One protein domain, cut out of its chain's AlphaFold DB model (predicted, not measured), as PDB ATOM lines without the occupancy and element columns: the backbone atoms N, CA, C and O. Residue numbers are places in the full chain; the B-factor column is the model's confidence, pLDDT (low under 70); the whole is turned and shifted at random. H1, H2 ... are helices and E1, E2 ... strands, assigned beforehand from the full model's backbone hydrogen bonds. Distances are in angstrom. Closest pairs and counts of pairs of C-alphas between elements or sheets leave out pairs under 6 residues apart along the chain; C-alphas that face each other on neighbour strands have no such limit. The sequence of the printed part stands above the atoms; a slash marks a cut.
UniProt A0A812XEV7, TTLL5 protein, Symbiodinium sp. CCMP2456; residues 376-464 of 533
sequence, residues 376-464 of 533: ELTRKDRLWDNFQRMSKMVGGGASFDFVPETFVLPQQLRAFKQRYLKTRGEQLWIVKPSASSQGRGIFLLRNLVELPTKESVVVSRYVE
ATOM      1  N   GLU A 376     -48.364   6.658  13.707       86.25
ATOM      2  CA  GLU A 376     -48.671   6.314  12.313       86.25
ATOM      3  C   GLU A 376     -48.020   7.271  11.302       86.25
ATOM      4  O   GLU A 376     -47.696   6.864  10.187       86.25
ATOM      5  N   LEU A 377     -47.768   8.519  11.711       83.62
ATOM      6  CA  LEU A 377     -47.081   9.532  10.904       83.62
ATOM      7  C   LEU A 377     -45.618   9.741  11.321       83.62
ATOM      8  O   LEU A 377     -44.799  10.173  10.514       83.62
ATOM      9  N   THR A 378     -45.271   9.454  12.579       81.94
ATOM     10  CA  THR A 378     -43.948   9.794  13.142       81.94
ATOM     11  C   THR A 378     -42.945   8.638  13.139       81.94
ATOM     12  O   THR A 378     -41.735   8.880  13.172       81.94
ATOM     13  N   ARG A 379     -43.392   7.374  13.069       83.81
ATOM     14  CA  ARG A 379     -42.488   6.226  12.889       83.81
ATOM     15  C   ARG A 379     -42.218   5.975  11.409       83.81
ATOM     16  O   ARG A 379     -43.135   6.010  10.598       83.81
ATOM     17  N   LYS A 380     -40.967   5.658  11.057       87.88
ATOM     18  CA  LYS A 380     -40.536   5.540   9.649       87.88
ATOM     19  C   LYS A 380     -41.212   4.384   8.914       87.88
ATOM     20  O   LYS A 380     -41.568   4.532   7.752       87.88
ATOM     21  N   ASP A 381     -41.371   3.250   9.591       87.31
ATOM     22  CA  ASP A 381     -42.035   2.058   9.061       87.31
ATOM     23  C   ASP A 381     -43.527   2.317   8.821       87.31
ATOM     24  O   ASP A 381     -44.019   2.113   7.714       87.31
ATOM     25  N   ARG A 382     -44.224   2.869   9.821       89.56
ATOM     26  CA  ARG A 382     -45.652   3.205   9.711       89.56
ATOM     27  C   ARG A 382     -45.926   4.284   8.674       89.56
ATOM     28  O   ARG A 382     -46.845   4.125   7.874       89.56
ATOM     29  N   LEU A 383     -45.102   5.331   8.639       89.75
ATOM     30  CA  LEU A 383     -45.205   6.391   7.641       89.75
ATOM     31  C   LEU A 383     -45.103   5.815   6.229       89.75
ATOM     32  O   LEU A 383     -45.925   6.142   5.377       89.75
ATOM     33  N   TRP A 384     -44.136   4.926   5.989       91.00
ATOM     34  CA  TRP A 384     -43.995   4.263   4.698       91.00
ATOM     35  C   TRP A 384     -45.192   3.368   4.367       91.00
ATOM     36  O   TRP A 384     -45.744   3.472   3.274       91.00
ATOM     37  N   ASP A 385     -45.645   2.537   5.309       90.56
ATOM     38  CA  ASP A 385     -46.802   1.664   5.096       90.56
ATOM     39  C   ASP A 385     -48.069   2.466   4.755       90.56
ATOM     40  O   ASP A 385     -48.863   2.052   3.904       90.56
ATOM     41  N   ASN A 386     -48.282   3.602   5.426       90.62
ATOM     42  CA  ASN A 386     -49.409   4.504   5.178       90.62
ATOM     43  C   ASN A 386     -49.261   5.222   3.832       90.62
ATOM     44  O   ASN A 386     -50.217   5.281   3.061       90.62
ATOM     45  N   PHE A 387     -48.054   5.684   3.504       90.69
ATOM     46  CA  PHE A 387     -47.748   6.299   2.217       90.69
ATOM     47  C   PHE A 387     -48.001   5.341   1.046       90.69
ATOM     48  O   PHE A 387     -48.672   5.707   0.083       90.69
ATOM     49  N   GLN A 388     -47.538   4.090   1.137       89.00
ATOM     50  CA  GLN A 388     -47.785   3.079   0.104       89.00
ATOM     51  C   GLN A 388     -49.274   2.764  -0.055       89.00
ATOM     52  O   GLN A 388     -49.748   2.599  -1.179       89.00
ATOM     53  N   ARG A 389     -50.013   2.662   1.058       90.62
ATOM     54  CA  ARG A 389     -51.470   2.461   1.036       90.62
ATOM     55  C   ARG A 389     -52.165   3.616   0.322       90.62
ATOM     56  O   ARG A 389     -52.929   3.367  -0.606       90.62
ATOM     57  N   MET A 390     -51.836   4.854   0.688       89.00
ATOM     58  CA  MET A 390     -52.408   6.050   0.072       89.00
ATOM     59  C   MET A 390     -52.064   6.143  -1.417       89.00
ATOM     60  O   MET A 390     -52.959   6.303  -2.238       89.00
ATOM     61  N   SER A 391     -50.796   5.945  -1.780       88.69
ATOM     62  CA  SER A 391     -50.349   5.960  -3.174       88.69
ATOM     63  C   SER A 391     -51.128   4.949  -4.026       88.69
ATOM     64  O   SER A 391     -51.611   5.298  -5.096       88.69
ATOM     65  N   LYS A 392     -51.349   3.724  -3.529       87.56
ATOM     66  CA  LYS A 392     -52.158   2.715  -4.236       87.56
ATOM     67  C   LYS A 392     -53.632   3.100  -4.356       87.56
ATOM     68  O   LYS A 392     -54.225   2.863  -5.401       87.56
ATOM     69  N   MET A 393     -54.221   3.663  -3.300       88.00
ATOM     70  CA  MET A 393     -55.638   4.044  -3.285       88.00
ATOM     71  C   MET A 393     -55.954   5.179  -4.260       88.00
ATOM     72  O   MET A 393     -57.002   5.155  -4.893       88.00
ATOM     73  N   VAL A 394     -55.054   6.155  -4.393       84.12
ATOM     74  CA  VAL A 394     -55.264   7.350  -5.230       84.12
ATOM     75  C   VAL A 394     -54.698   7.161  -6.654       84.12
ATOM     76  O   VAL A 394     -54.636   8.102  -7.434       84.12
ATOM     77  N   GLY A 395     -54.299   5.937  -7.026       77.06
ATOM     78  CA  GLY A 395     -53.845   5.604  -8.384       77.06
ATOM     79  C   GLY A 395     -52.372   5.916  -8.689       77.06
ATOM     80  O   GLY A 395     -51.940   5.772  -9.831       77.06
ATOM     81  N   GLY A 396     -51.577   6.277  -7.681       72.75
ATOM     82  CA  GLY A 396     -50.150   6.568  -7.813       72.75
ATOM     83  C   GLY A 396     -49.856   7.832  -8.632       72.75
ATOM     84  O   GLY A 396     -50.677   8.738  -8.721       72.75
ATOM     85  N   GLY A 397     -48.657   7.905  -9.214       68.81
ATOM     86  CA  GLY A 397     -48.259   8.985 -10.127       68.81
ATOM     87  C   GLY A 397     -47.429  10.106  -9.491       68.81
ATOM     88  O   GLY A 397     -46.883   9.951  -8.398       68.81
ATOM     89  N   ALA A 398     -47.321  11.231 -10.208       69.12
ATOM     90  CA  ALA A 398     -46.450  12.363  -9.864       69.12
ATOM     91  C   ALA A 398     -46.751  12.968  -8.482       69.12
ATOM     92  O   ALA A 398     -45.848  13.424  -7.798       69.12
ATOM     93  N   SER A 399     -47.993  12.896  -7.998       75.31
ATOM     94  CA  SER A 399     -48.353  13.395  -6.663       75.31
ATOM     95  C   SER A 399     -47.710  12.619  -5.502       75.31
ATOM     96  O   SER A 399     -47.837  13.048  -4.360       75.31
ATOM     97  N   PHE A 400     -47.038  11.492  -5.764       79.88
ATOM     98  CA  PHE A 400     -46.363  10.645  -4.772       79.88
ATOM     99  C   PHE A 400     -44.869  10.431  -5.097       79.88
ATOM    100  O   PHE A 400     -44.259   9.482  -4.606       79.88
ATOM    101  N   ASP A 401     -44.253  11.290  -5.912       81.19
ATOM    102  CA  ASP A 401     -42.833  11.174  -6.289       81.19
ATOM    103  C   ASP A 401     -41.851  11.787  -5.268       81.19
ATOM    104  O   ASP A 401     -40.634  11.639  -5.388       81.19
ATOM    105  N   PHE A 402     -42.376  12.420  -4.215       83.38
ATOM    106  CA  PHE A 402     -41.594  13.145  -3.214       83.38
ATOM    107  C   PHE A 402     -40.991  12.260  -2.107       83.38
ATOM    108  O   PHE A 402     -40.173  12.739  -1.316       83.38
ATOM    109  N   VAL A 403     -41.369  10.977  -2.024       85.81
ATOM    110  CA  VAL A 403     -40.788  10.011  -1.073       85.81
ATOM    111  C   VAL A 403     -39.882   9.032  -1.824       85.81
ATOM    112  O   VAL A 403     -40.354   8.338  -2.725       85.81
ATOM    113  N   PRO A 404     -38.589   8.914  -1.457       89.81
ATOM    114  CA  PRO A 404     -37.696   7.948  -2.084       89.81
ATOM    115  C   PRO A 404     -38.192   6.507  -1.931       89.81
ATOM    116  O   PRO A 404     -38.752   6.129  -0.899       89.81
ATOM    117  N   GLU A 405     -37.908   5.679  -2.937       90.62
ATOM    118  CA  GLU A 405     -38.202   4.243  -2.906       90.62
ATOM    119  C   GLU A 405     -37.671   3.606  -1.614       90.62
ATOM    120  O   GLU A 405     -36.485   3.718  -1.298       90.62
ATOM    121  N   THR A 406     -38.559   2.958  -0.861       93.19
ATOM    122  CA  THR A 406     -38.289   2.495   0.500       93.19
ATOM    123  C   THR A 406     -38.792   1.064   0.714       93.19
ATOM    124  O   THR A 406     -39.737   0.608   0.076       93.19
ATOM    125  N   PHE A 407     -38.138   0.333   1.614       94.69
ATOM    126  CA  PHE A 407     -38.476  -1.029   2.002       94.69
ATOM    127  C   PHE A 407     -38.397  -1.186   3.522       94.69
ATOM    128  O   PHE A 407     -37.426  -0.757   4.142       94.69
ATOM    129  N   VAL A 408     -39.387  -1.841   4.123       94.75
ATOM    130  CA  VAL A 408     -39.425  -2.166   5.556       94.75
ATOM    131  C   VAL A 408     -39.000  -3.616   5.749       94.75
ATOM    132  O   VAL A 408     -39.608  -4.543   5.207       94.75
ATOM    133  N   LEU A 409     -37.924  -3.823   6.502       94.44
ATOM    134  CA  LEU A 409     -37.403  -5.140   6.842       94.44
ATOM    135  C   LEU A 409     -37.913  -5.598   8.214       94.44
ATOM    136  O   LEU A 409     -38.141  -4.761   9.093       94.44
ATOM    137  N   PRO A 410     -38.066  -6.922   8.416       94.06
ATOM    138  CA  PRO A 410     -37.767  -8.017   7.477       94.06
ATOM    139  C   PRO A 410     -38.844  -8.285   6.407       94.06
ATOM    140  O   PRO A 410     -38.606  -9.069   5.486       94.06
ATOM    141  N   GLN A 411     -40.013  -7.643   6.488       93.94
ATOM    142  CA  GLN A 411     -41.202  -7.977   5.690       93.94
ATOM    143  C   GLN A 411     -40.957  -7.879   4.176       93.94
ATOM    144  O   GLN A 411     -41.414  -8.728   3.411       93.94
ATOM    145  N   GLN A 412     -40.200  -6.875   3.735       94.44
ATOM    146  CA  GLN A 412     -39.944  -6.586   2.322       94.44
ATOM    147  C   GLN A 412     -38.529  -6.994   1.872       94.44
ATOM    148  O   GLN A 412     -38.063  -6.566   0.816       94.44
ATOM    149  N   LEU A 413     -37.851  -7.875   2.621       94.88
ATOM    150  CA  LEU A 413     -36.471  -8.297   2.336       94.88
ATOM    151  C   LEU A 413     -36.287  -8.875   0.930       94.88
ATOM    152  O   LEU A 413     -35.316  -8.558   0.244       94.88
ATOM    153  N   ARG A 414     -37.215  -9.733   0.492       94.81
ATOM    154  CA  ARG A 414     -37.153 -10.360  -0.837       94.81
ATOM    155  C   ARG A 414     -37.272  -9.318  -1.951       94.81
ATOM    156  O   ARG A 414     -36.474  -9.347  -2.885       94.81
ATOM    157  N   ALA A 415     -38.217  -8.388  -1.814       94.88
ATOM    158  CA  ALA A 415     -38.423  -7.307  -2.772       94.88
ATOM    159  C   ALA A 415     -37.196  -6.386  -2.840       94.88
ATOM    160  O   ALA A 415     -36.701  -6.100  -3.931       94.88
ATOM    161  N   PHE A 416     -36.636  -6.019  -1.683       95.19
ATOM    162  CA  PHE A 416     -35.420  -5.216  -1.616       95.19
ATOM    163  C   PHE A 416     -34.230  -5.904  -2.301       95.19
ATOM    164  O   PHE A 416     -33.580  -5.301  -3.151       95.19
ATOM    165  N   LYS A 417     -33.966  -7.187  -2.004       93.94
ATOM    166  CA  LYS A 417     -32.864  -7.935  -2.638       93.94
ATOM    167  C   LYS A 417     -33.004  -7.984  -4.160       93.94
ATOM    168  O   LYS A 417     -32.029  -7.751  -4.867       93.94
ATOM    169  N   GLN A 418     -34.208  -8.241  -4.672       93.94
ATOM    170  CA  GLN A 418     -34.463  -8.221  -6.116       93.94
ATOM    171  C   GLN A 418     -34.188  -6.840  -6.717       93.94
ATOM    172  O   GLN A 418     -33.561  -6.739  -7.773       93.94
ATOM    173  N   ARG A 419     -34.627  -5.774  -6.042       94.06
ATOM    174  CA  ARG A 419     -34.405  -4.398  -6.486       94.06
ATOM    175  C   ARG A 419     -32.922  -4.025  -6.500       94.06
ATOM    176  O   ARG A 419     -32.457  -3.487  -7.501       94.06
ATOM    177  N   TYR A 420     -32.193  -4.369  -5.442       92.44
ATOM    178  CA  TYR A 420     -30.756  -4.132  -5.300       92.44
ATOM    179  C   TYR A 420     -29.937  -4.836  -6.395       92.44
ATOM    180  O   TYR A 420     -29.029  -4.249  -6.986       92.44
ATOM    181  N   LEU A 421     -30.281  -6.092  -6.706       91.25
ATOM    182  CA  LEU A 421     -29.614  -6.859  -7.761       91.25
ATOM    183  C   LEU A 421     -29.898  -6.286  -9.156       91.25
ATOM    184  O   LEU A 421     -28.994  -6.235  -9.988       91.25
ATOM    185  N   LYS A 422     -31.119  -5.792  -9.409       91.56
ATOM    186  CA  LYS A 422     -31.466  -5.121 -10.677       91.56
ATOM    187  C   LYS A 422     -30.647  -3.854 -10.920       91.56
ATOM    188  O   LYS A 422     -30.333  -3.562 -12.066       91.56
ATOM    189  N   THR A 423     -30.284  -3.119  -9.867       85.56
ATOM    190  CA  THR A 423     -29.427  -1.925  -9.971       85.56
ATOM    191  C   THR A 423     -27.937  -2.248  -9.994       85.56
ATOM    192  O   THR A 423     -27.137  -1.325  -9.923       85.56
ATOM    193  N   ARG A 424     -27.543  -3.532 -10.019       82.06
ATOM    194  CA  ARG A 424     -26.138  -3.984  -9.977       82.06
ATOM    195  C   ARG A 424     -25.314  -3.375  -8.827       82.06
ATOM    196  O   ARG A 424     -24.099  -3.279  -8.922       82.06
ATOM    197  N   GLY A 425     -25.971  -2.971  -7.738       72.81
ATOM    198  CA  GLY A 425     -25.328  -2.269  -6.622       72.81
ATOM    199  C   GLY A 425     -24.872  -0.827  -6.906       72.81
ATOM    200  O   GLY A 425     -24.248  -0.238  -6.035       72.81
ATOM    201  N   GLU A 426     -25.188  -0.244  -8.067       81.31
ATOM    202  CA  GLU A 426     -24.824   1.147  -8.395       81.31
ATOM    203  C   GLU A 426     -25.663   2.161  -7.608       81.31
ATOM    204  O   GLU A 426     -25.174   3.212  -7.204       81.31
ATOM    205  N   GLN A 427     -26.931   1.831  -7.347       87.94
ATOM    206  CA  GLN A 427     -27.819   2.672  -6.551       87.94
ATOM    207  C   GLN A 427     -27.407   2.635  -5.076       87.94
ATOM    208  O   GLN A 427     -27.426   1.572  -4.452       87.94
ATOM    209  N   LEU A 428     -27.141   3.805  -4.494       89.50
ATOM    210  CA  LEU A 428     -26.885   3.927  -3.060       89.50
ATOM    211  C   LEU A 428     -28.178   3.804  -2.245       89.50
ATOM    212  O   LEU A 428     -29.217   4.371  -2.600       89.50
ATOM    213  N   TRP A 429     -28.089   3.100  -1.116       90.38
ATOM    214  CA  TRP A 429     -29.186   2.889  -0.169       90.38
ATOM    215  C   TRP A 429     -28.766   3.320   1.232       90.38
ATOM    216  O   TRP A 429     -27.613   3.155   1.624       90.38
ATOM    217  N   ILE A 430     -29.710   3.853   2.000       89.62
ATOM    218  CA  ILE A 430     -29.529   4.228   3.401       89.62
ATOM    219  C   ILE A 430     -30.414   3.352   4.284       89.62
ATOM    220  O   ILE A 430     -31.623   3.254   4.067       89.62
ATOM    221  N   VAL A 431     -29.809   2.720   5.284       89.44
ATOM    222  CA  VAL A 431     -30.490   1.889   6.279       89.44
ATOM    223  C   VAL A 431     -30.712   2.722   7.530       89.44
ATOM    224  O   VAL A 431     -29.812   3.427   7.985       89.44
ATOM    225  N   LYS A 432     -31.929   2.681   8.070       87.94
ATOM    226  CA  LYS A 432     -32.337   3.435   9.259       87.94
ATOM    227  C   LYS A 432     -33.126   2.522  10.195       87.94
ATOM    228  O   LYS A 432     -34.017   1.825   9.715       87.94
ATOM    229  N   PRO A 433     -32.925   2.567  11.519       84.81
ATOM    230  CA  PRO A 433     -33.800   1.835  12.429       84.81
ATOM    231  C   PRO A 433     -35.217   2.430  12.426       84.81
ATOM    232  O   PRO A 433     -35.387   3.660  12.403       84.81
ATOM    233  N   SER A 434     -36.239   1.571  12.490       79.12
ATOM    234  CA  SER A 434     -37.650   1.971  12.331       79.12
ATOM    235  C   SER A 434     -38.120   2.995  13.371       79.12
ATOM    236  O   SER A 434     -38.793   3.969  13.027       79.12
ATOM    237  N   ALA A 435     -37.705   2.824  14.631       71.88
ATOM    238  CA  ALA A 435     -38.150   3.627  15.776       71.88
ATOM    239  C   ALA A 435     -37.020   4.414  16.481       71.88
ATOM    240  O   ALA A 435     -37.189   4.840  17.620       71.88
ATOM    241  N   SER A 436     -35.867   4.613  15.824       67.62
ATOM    242  CA  SER A 436     -34.741   5.395  16.377       67.62
ATOM    243  C   SER A 436     -34.736   6.857  15.898       67.62
ATOM    244  O   SER A 436     -35.310   7.193  14.857       67.62
ATOM    245  N   SER A 437     -34.041   7.725  16.633       60.38
ATOM    246  CA  SER A 437     -33.852   9.156  16.355       60.38
ATOM    247  C   SER A 437     -32.373   9.561  16.480       60.38
ATOM    248  O   SER A 437     -31.553   8.779  16.961       60.38
ATOM    249  N   GLN A 438     -32.038  10.799  16.087       52.16
ATOM    250  CA  GLN A 438     -30.695  11.403  16.234       52.16
ATOM    251  C   GLN A 438     -29.577  10.713  15.430       52.16
ATOM    252  O   GLN A 438     -28.430  10.675  15.857       52.16
ATOM    253  N   GLY A 439     -29.896  10.111  14.285       60.38
ATOM    254  CA  GLY A 439     -28.873   9.518  13.414       60.38
ATOM    255  C   GLY A 439     -28.280   8.184  13.889       60.38
ATOM    256  O   GLY A 439     -27.523   7.563  13.148       60.38
ATOM    257  N   ARG A 440     -28.640   7.694  15.082       64.19
ATOM    258  CA  ARG A 440     -28.088   6.447  15.630       64.19
ATOM    259  C   ARG A 440     -28.521   5.230  14.815       64.19
ATOM    260  O   ARG A 440     -29.714   5.031  14.581       64.19
ATOM    261  N   GLY A 441     -27.541   4.411  14.430       73.75
ATOM    262  CA  GLY A 441     -27.745   3.198  13.633       73.75
ATOM    263  C   GLY A 441     -28.052   3.461  12.156       73.75
ATOM    264  O   GLY A 441     -28.516   2.556  11.471       73.75
ATOM    265  N   ILE A 442     -27.845   4.691  11.668       80.75
ATOM    266  CA  ILE A 442     -28.004   5.022  10.251       80.75
ATOM    267  C   ILE A 442     -26.689   4.778   9.518       80.75
ATOM    268  O   ILE A 442     -25.650   5.296   9.924       80.75
ATOM    269  N   PHE A 443     -26.737   4.050   8.408       83.19
ATOM    270  CA  PHE A 443     -25.567   3.821   7.564       83.19
ATOM    271  C   PHE A 443     -25.950   3.697   6.090       83.19
ATOM    272  O   PHE A 443     -27.106   3.438   5.747       83.19
ATOM    273  N   LEU A 444     -24.974   3.912   5.206       88.50
ATOM    274  CA  LEU A 444     -25.118   3.626   3.781       88.50
ATOM    275  C   LEU A 444     -24.785   2.159   3.530       88.50
ATOM    276  O   LEU A 444     -23.726   1.693   3.943       88.50
ATOM    277  N   LEU A 445     -25.679   1.455   2.845       87.81
ATOM    278  CA  LEU A 445     -25.491   0.053   2.508       87.81
ATOM    279  C   LEU A 445     -24.473  -0.071   1.372       87.81
ATOM    280  O   LEU A 445     -24.712   0.446   0.281       87.81
ATOM    281  N   ARG A 446     -23.367  -0.778   1.616       84.69
ATOM    282  CA  ARG A 446     -22.334  -1.023   0.593       84.69
ATOM    283  C   ARG A 446     -22.523  -2.356  -0.120       84.69
ATOM    284  O   ARG A 446     -22.170  -2.502  -1.285       84.69
ATOM    285  N   ASN A 447     -23.048  -3.344   0.594       85.38
ATOM    286  CA  ASN A 447     -23.303  -4.687   0.091       85.38
ATOM    287  C   ASN A 447     -24.434  -5.344   0.898       85.38
ATOM    288  O   ASN A 447     -24.818  -4.876   1.967       85.38
ATOM    289  N   LEU A 448     -24.971  -6.455   0.394       89.56
ATOM    290  CA  LEU A 448     -26.086  -7.156   1.041       89.56
ATOM    291  C   LEU A 448     -25.702  -7.912   2.327       89.56
ATOM    292  O   LEU A 448     -26.608  -8.352   3.030       89.56
ATOM    293  N   VAL A 449     -24.409  -8.092   2.626       88.00
ATOM    294  CA  VAL A 449     -23.939  -8.803   3.832       88.00
ATOM    295  C   VAL A 449     -24.149  -7.945   5.078       88.00
ATOM    296  O   VAL A 449     -24.536  -8.459   6.121       88.00
ATOM    297  N   GLU A 450     -23.989  -6.628   4.942       86.12
ATOM    298  CA  GLU A 450     -24.220  -5.636   6.001       86.12
ATOM    299  C   GLU A 450     -25.707  -5.445   6.349       86.12
ATOM    300  O   GLU A 450     -26.045  -4.719   7.282       86.12
ATOM    301  N   LEU A 451     -26.621  -6.055   5.589       88.75
ATOM    302  CA  LEU A 451     -28.049  -5.828   5.753       88.75
ATOM    303  C   LEU A 451     -28.587  -6.555   7.003       88.75
ATOM    304  O   LEU A 451     -28.557  -7.791   7.050       88.75
ATOM    305  N   PRO A 452     -29.180  -5.844   7.980       87.25
ATOM    306  CA  PRO A 452     -29.733  -6.468   9.173       87.25
ATOM    307  C   PRO A 452     -31.058  -7.159   8.826       87.25
ATOM    308  O   PRO A 452     -32.138  -6.575   8.832       87.25
ATOM    309  N   THR A 453     -30.970  -8.442   8.478       87.44
ATOM    310  CA  THR A 453     -32.108  -9.233   7.971       87.44
ATOM    311  C   THR A 453     -33.129  -9.636   9.033       87.44
ATOM    312  O   THR A 453     -34.222 -10.069   8.673       87.44
ATOM    313  N   LYS A 454     -32.781  -9.524  10.320       84.94
ATOM    314  CA  LYS A 454     -33.633  -9.918  11.454       84.94
ATOM    315  C   LYS A 454     -34.191  -8.730  12.236       84.94
ATOM    316  O   LYS A 454     -35.091  -8.913  13.047       84.94
ATOM    317  N   GLU A 455     -33.665  -7.531  12.007       86.94
ATOM    318  CA  GLU A 455     -34.058  -6.333  12.744       86.94
ATOM    319  C   GLU A 455     -35.111  -5.536  11.979       86.94
ATOM    320  O   GLU A 455     -35.195  -5.594  10.750       86.94
ATOM    321  N   SER A 456     -35.911  -4.761  12.715       89.88
ATOM    322  CA  SER A 456     -36.842  -3.823  12.095       89.88
ATOM    323  C   SER A 456     -36.099  -2.565  11.658       89.88
ATOM    324  O   SER A 456     -35.789  -1.683  12.467       89.88
ATOM    325  N   VAL A 457     -35.827  -2.493  10.358       91.88
ATOM    326  CA  VAL A 457     -35.188  -1.342   9.722       91.88
ATOM    327  C   VAL A 457     -35.951  -0.905   8.483       91.88
ATOM    328  O   VAL A 457     -36.655  -1.680   7.839       91.88
ATOM    329  N   VAL A 458     -35.751   0.354   8.123       92.12
ATOM    330  CA  VAL A 458     -36.226   0.963   6.891       92.12
ATOM    331  C   VAL A 458     -35.024   1.191   5.984       92.12
ATOM    332  O   VAL A 458     -34.067   1.868   6.366       92.12
ATOM    333  N   VAL A 459     -35.075   0.624   4.786       94.50
ATOM    334  CA  VAL A 459     -34.057   0.766   3.746       94.50
ATOM    335  C   VAL A 459     -34.619   1.666   2.661       94.50
ATOM    336  O   VAL A 459     -35.599   1.315   2.019       94.50
ATOM    337  N   SER A 460     -34.016   2.830   2.462       93.62
ATOM    338  CA  SER A 460     -34.490   3.846   1.518       93.62
ATOM    339  C   SER A 460     -33.428   4.115   0.468       93.62
ATOM    340  O   SER A 460     -32.234   4.097   0.771       93.62
ATOM    341  N   ARG A 461     -33.845   4.427  -0.759       93.12
ATOM    342  CA  ARG A 461     -32.953   4.948  -1.794       93.12
ATOM    343  C   ARG A 461     -32.283   6.214  -1.270       93.12
ATOM    344  O   ARG A 461     -32.956   7.079  -0.700       93.12
ATOM    345  N   TYR A 462     -30.965   6.304  -1.406       90.50
ATOM    346  CA  TYR A 462     -30.226   7.494  -1.011       90.50
ATOM    347  C   TYR A 462     -30.342   8.565  -2.099       90.50
ATOM    348  O   TYR A 462     -30.242   8.272  -3.289       90.50
ATOM    349  N   VAL A 463     -30.555   9.818  -1.697       85.56
ATOM    350  CA  VAL A 463     -30.553  10.957  -2.622       85.56
ATOM    351  C   VAL A 463     -29.106  11.377  -2.855       85.56
ATOM    352  O   VAL A 463     -28.486  12.013  -2.004       85.56
ATOM    353  N   GLU A 464     -28.565  10.976  -4.001       83.31
ATOM    354  CA  GLU A 464     -27.143  11.133  -4.335       83.31
ATOM    355  C   GLU A 464     -26.759  12.563  -4.713       83.31
ATOM    356  O   GLU A 464     -25.638  12.992  -4.446       83.31
TER     357      GLU A 464
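Overview. This is residues 376 to 464 of the 533 residues of the protein "TTLL5 protein" of Symbiodinium sp. CCMP2456 (UniProt A0A812XEV7). A small twisted sheet of four strands is sandwiched between two helices, with H1 packed on one face and H2 on the other, both toward the E1 and E4 part of the sheet, so that E3 at the far edge is covered by neither. H1 meets the sheet with residues 380 to 388; its later residues run on away from the strands, and the unnamed stretch 394 to 405 leads back from there to E1. The printed part has 89 residues, with two named helices and four named strands in the order H1, E1, H2, E2, E3, E4; the sheet's order is E1, E4, E2, E3, all antiparallel. The class is mixed, helices and strands, with 41 residues, under half of those printed, in named elements. The whole is compact, with a radius of gyration of the C-alphas of 13.0 A and spans of 36 by 29 by 24 A.

Arrangement. H1, residues 380 to 393, is on the sheet at a height over the sheet of 10.5 A. Along the chain the sheet's strands are E1, residues 406 to 409, E2, residues 429 to 433, E3, residues 443 to 445, and E4, residues 457 to 461. H1 lies over E1 with 5 C-alphas and only just over E4 with 3. On the local plane its line and that of E1 stand at 57 degrees, slantwise to the strands, but only just. The closest C-alphas of H1 and E1 are those of Asp 381 and Val 408, 6.1 A apart. E1 is an edge strand and the antiparallel neighbour of E4, at 157 degrees; N 407 and O 459 are 2.8 A apart, within hydrogen-bond range. H2, residues 413 to 422, is on the sheet at a height of 9.9 A, on the opposite face from H1: three layers, a helix on each face of one sheet. H2 lies over E4 with 5 C-alphas and only just over E1 with 3, and runs along the strands, at 25 degrees to E4 on the local plane. The closest C-alphas of E1 and H2 are those of Phe 407 and Phe 416, 6.3 A apart. H1 and H2 are apart. E1, H2 and E2 form a split strand-helix-strand unit, two strands running the same way with E4 between them in the sheet; its crossover is right-handed. E4 and E2 are antiparallel at 155 degrees, with N 430 and O 460 2.8 A apart. E2 and E3 form a hairpin, antiparallel at 134 degrees, with N 431 and O 443 2.8 A apart. In H1 and H2 every O i to N i+4 pair is within hydrogen-bond range.

Along the chain. H1, Lys 380 to Met 393, begins with C-alpha 380 at (-40.536, 5.540, 9.649) and is 19.9 A long from first to last C-alpha. E1 spans Thr 406 to Leu 409. H2, Leu 413 to Lys 422, is 14.3 A long, with C-alpha 413 at (-36.471, -8.297, 2.336). E2, Trp 429 to Pro 433, is 13.5 A long, and E3 spans Phe 443 to Leu 445. E4, Val 457 to Arg 461, is 13.3 A long and ends with C-alpha 461 at (-32.953, 4.948, -1.794).

Size, cuts and confidence. The two C-alphas farthest apart are those of Val 394 and Val 449, at 36.4 A. The sheet is only just strongly twisted, its C-alphas lying up to 4.3 A off their best plane. The printed part has no cut. The links H1 to E1 and E3 to E4 are long, with 12 and 11 residues between the elements. The mean pLDDT of the printed part is 85.8; residues 397 to 398 and 436 to 440 are under 70.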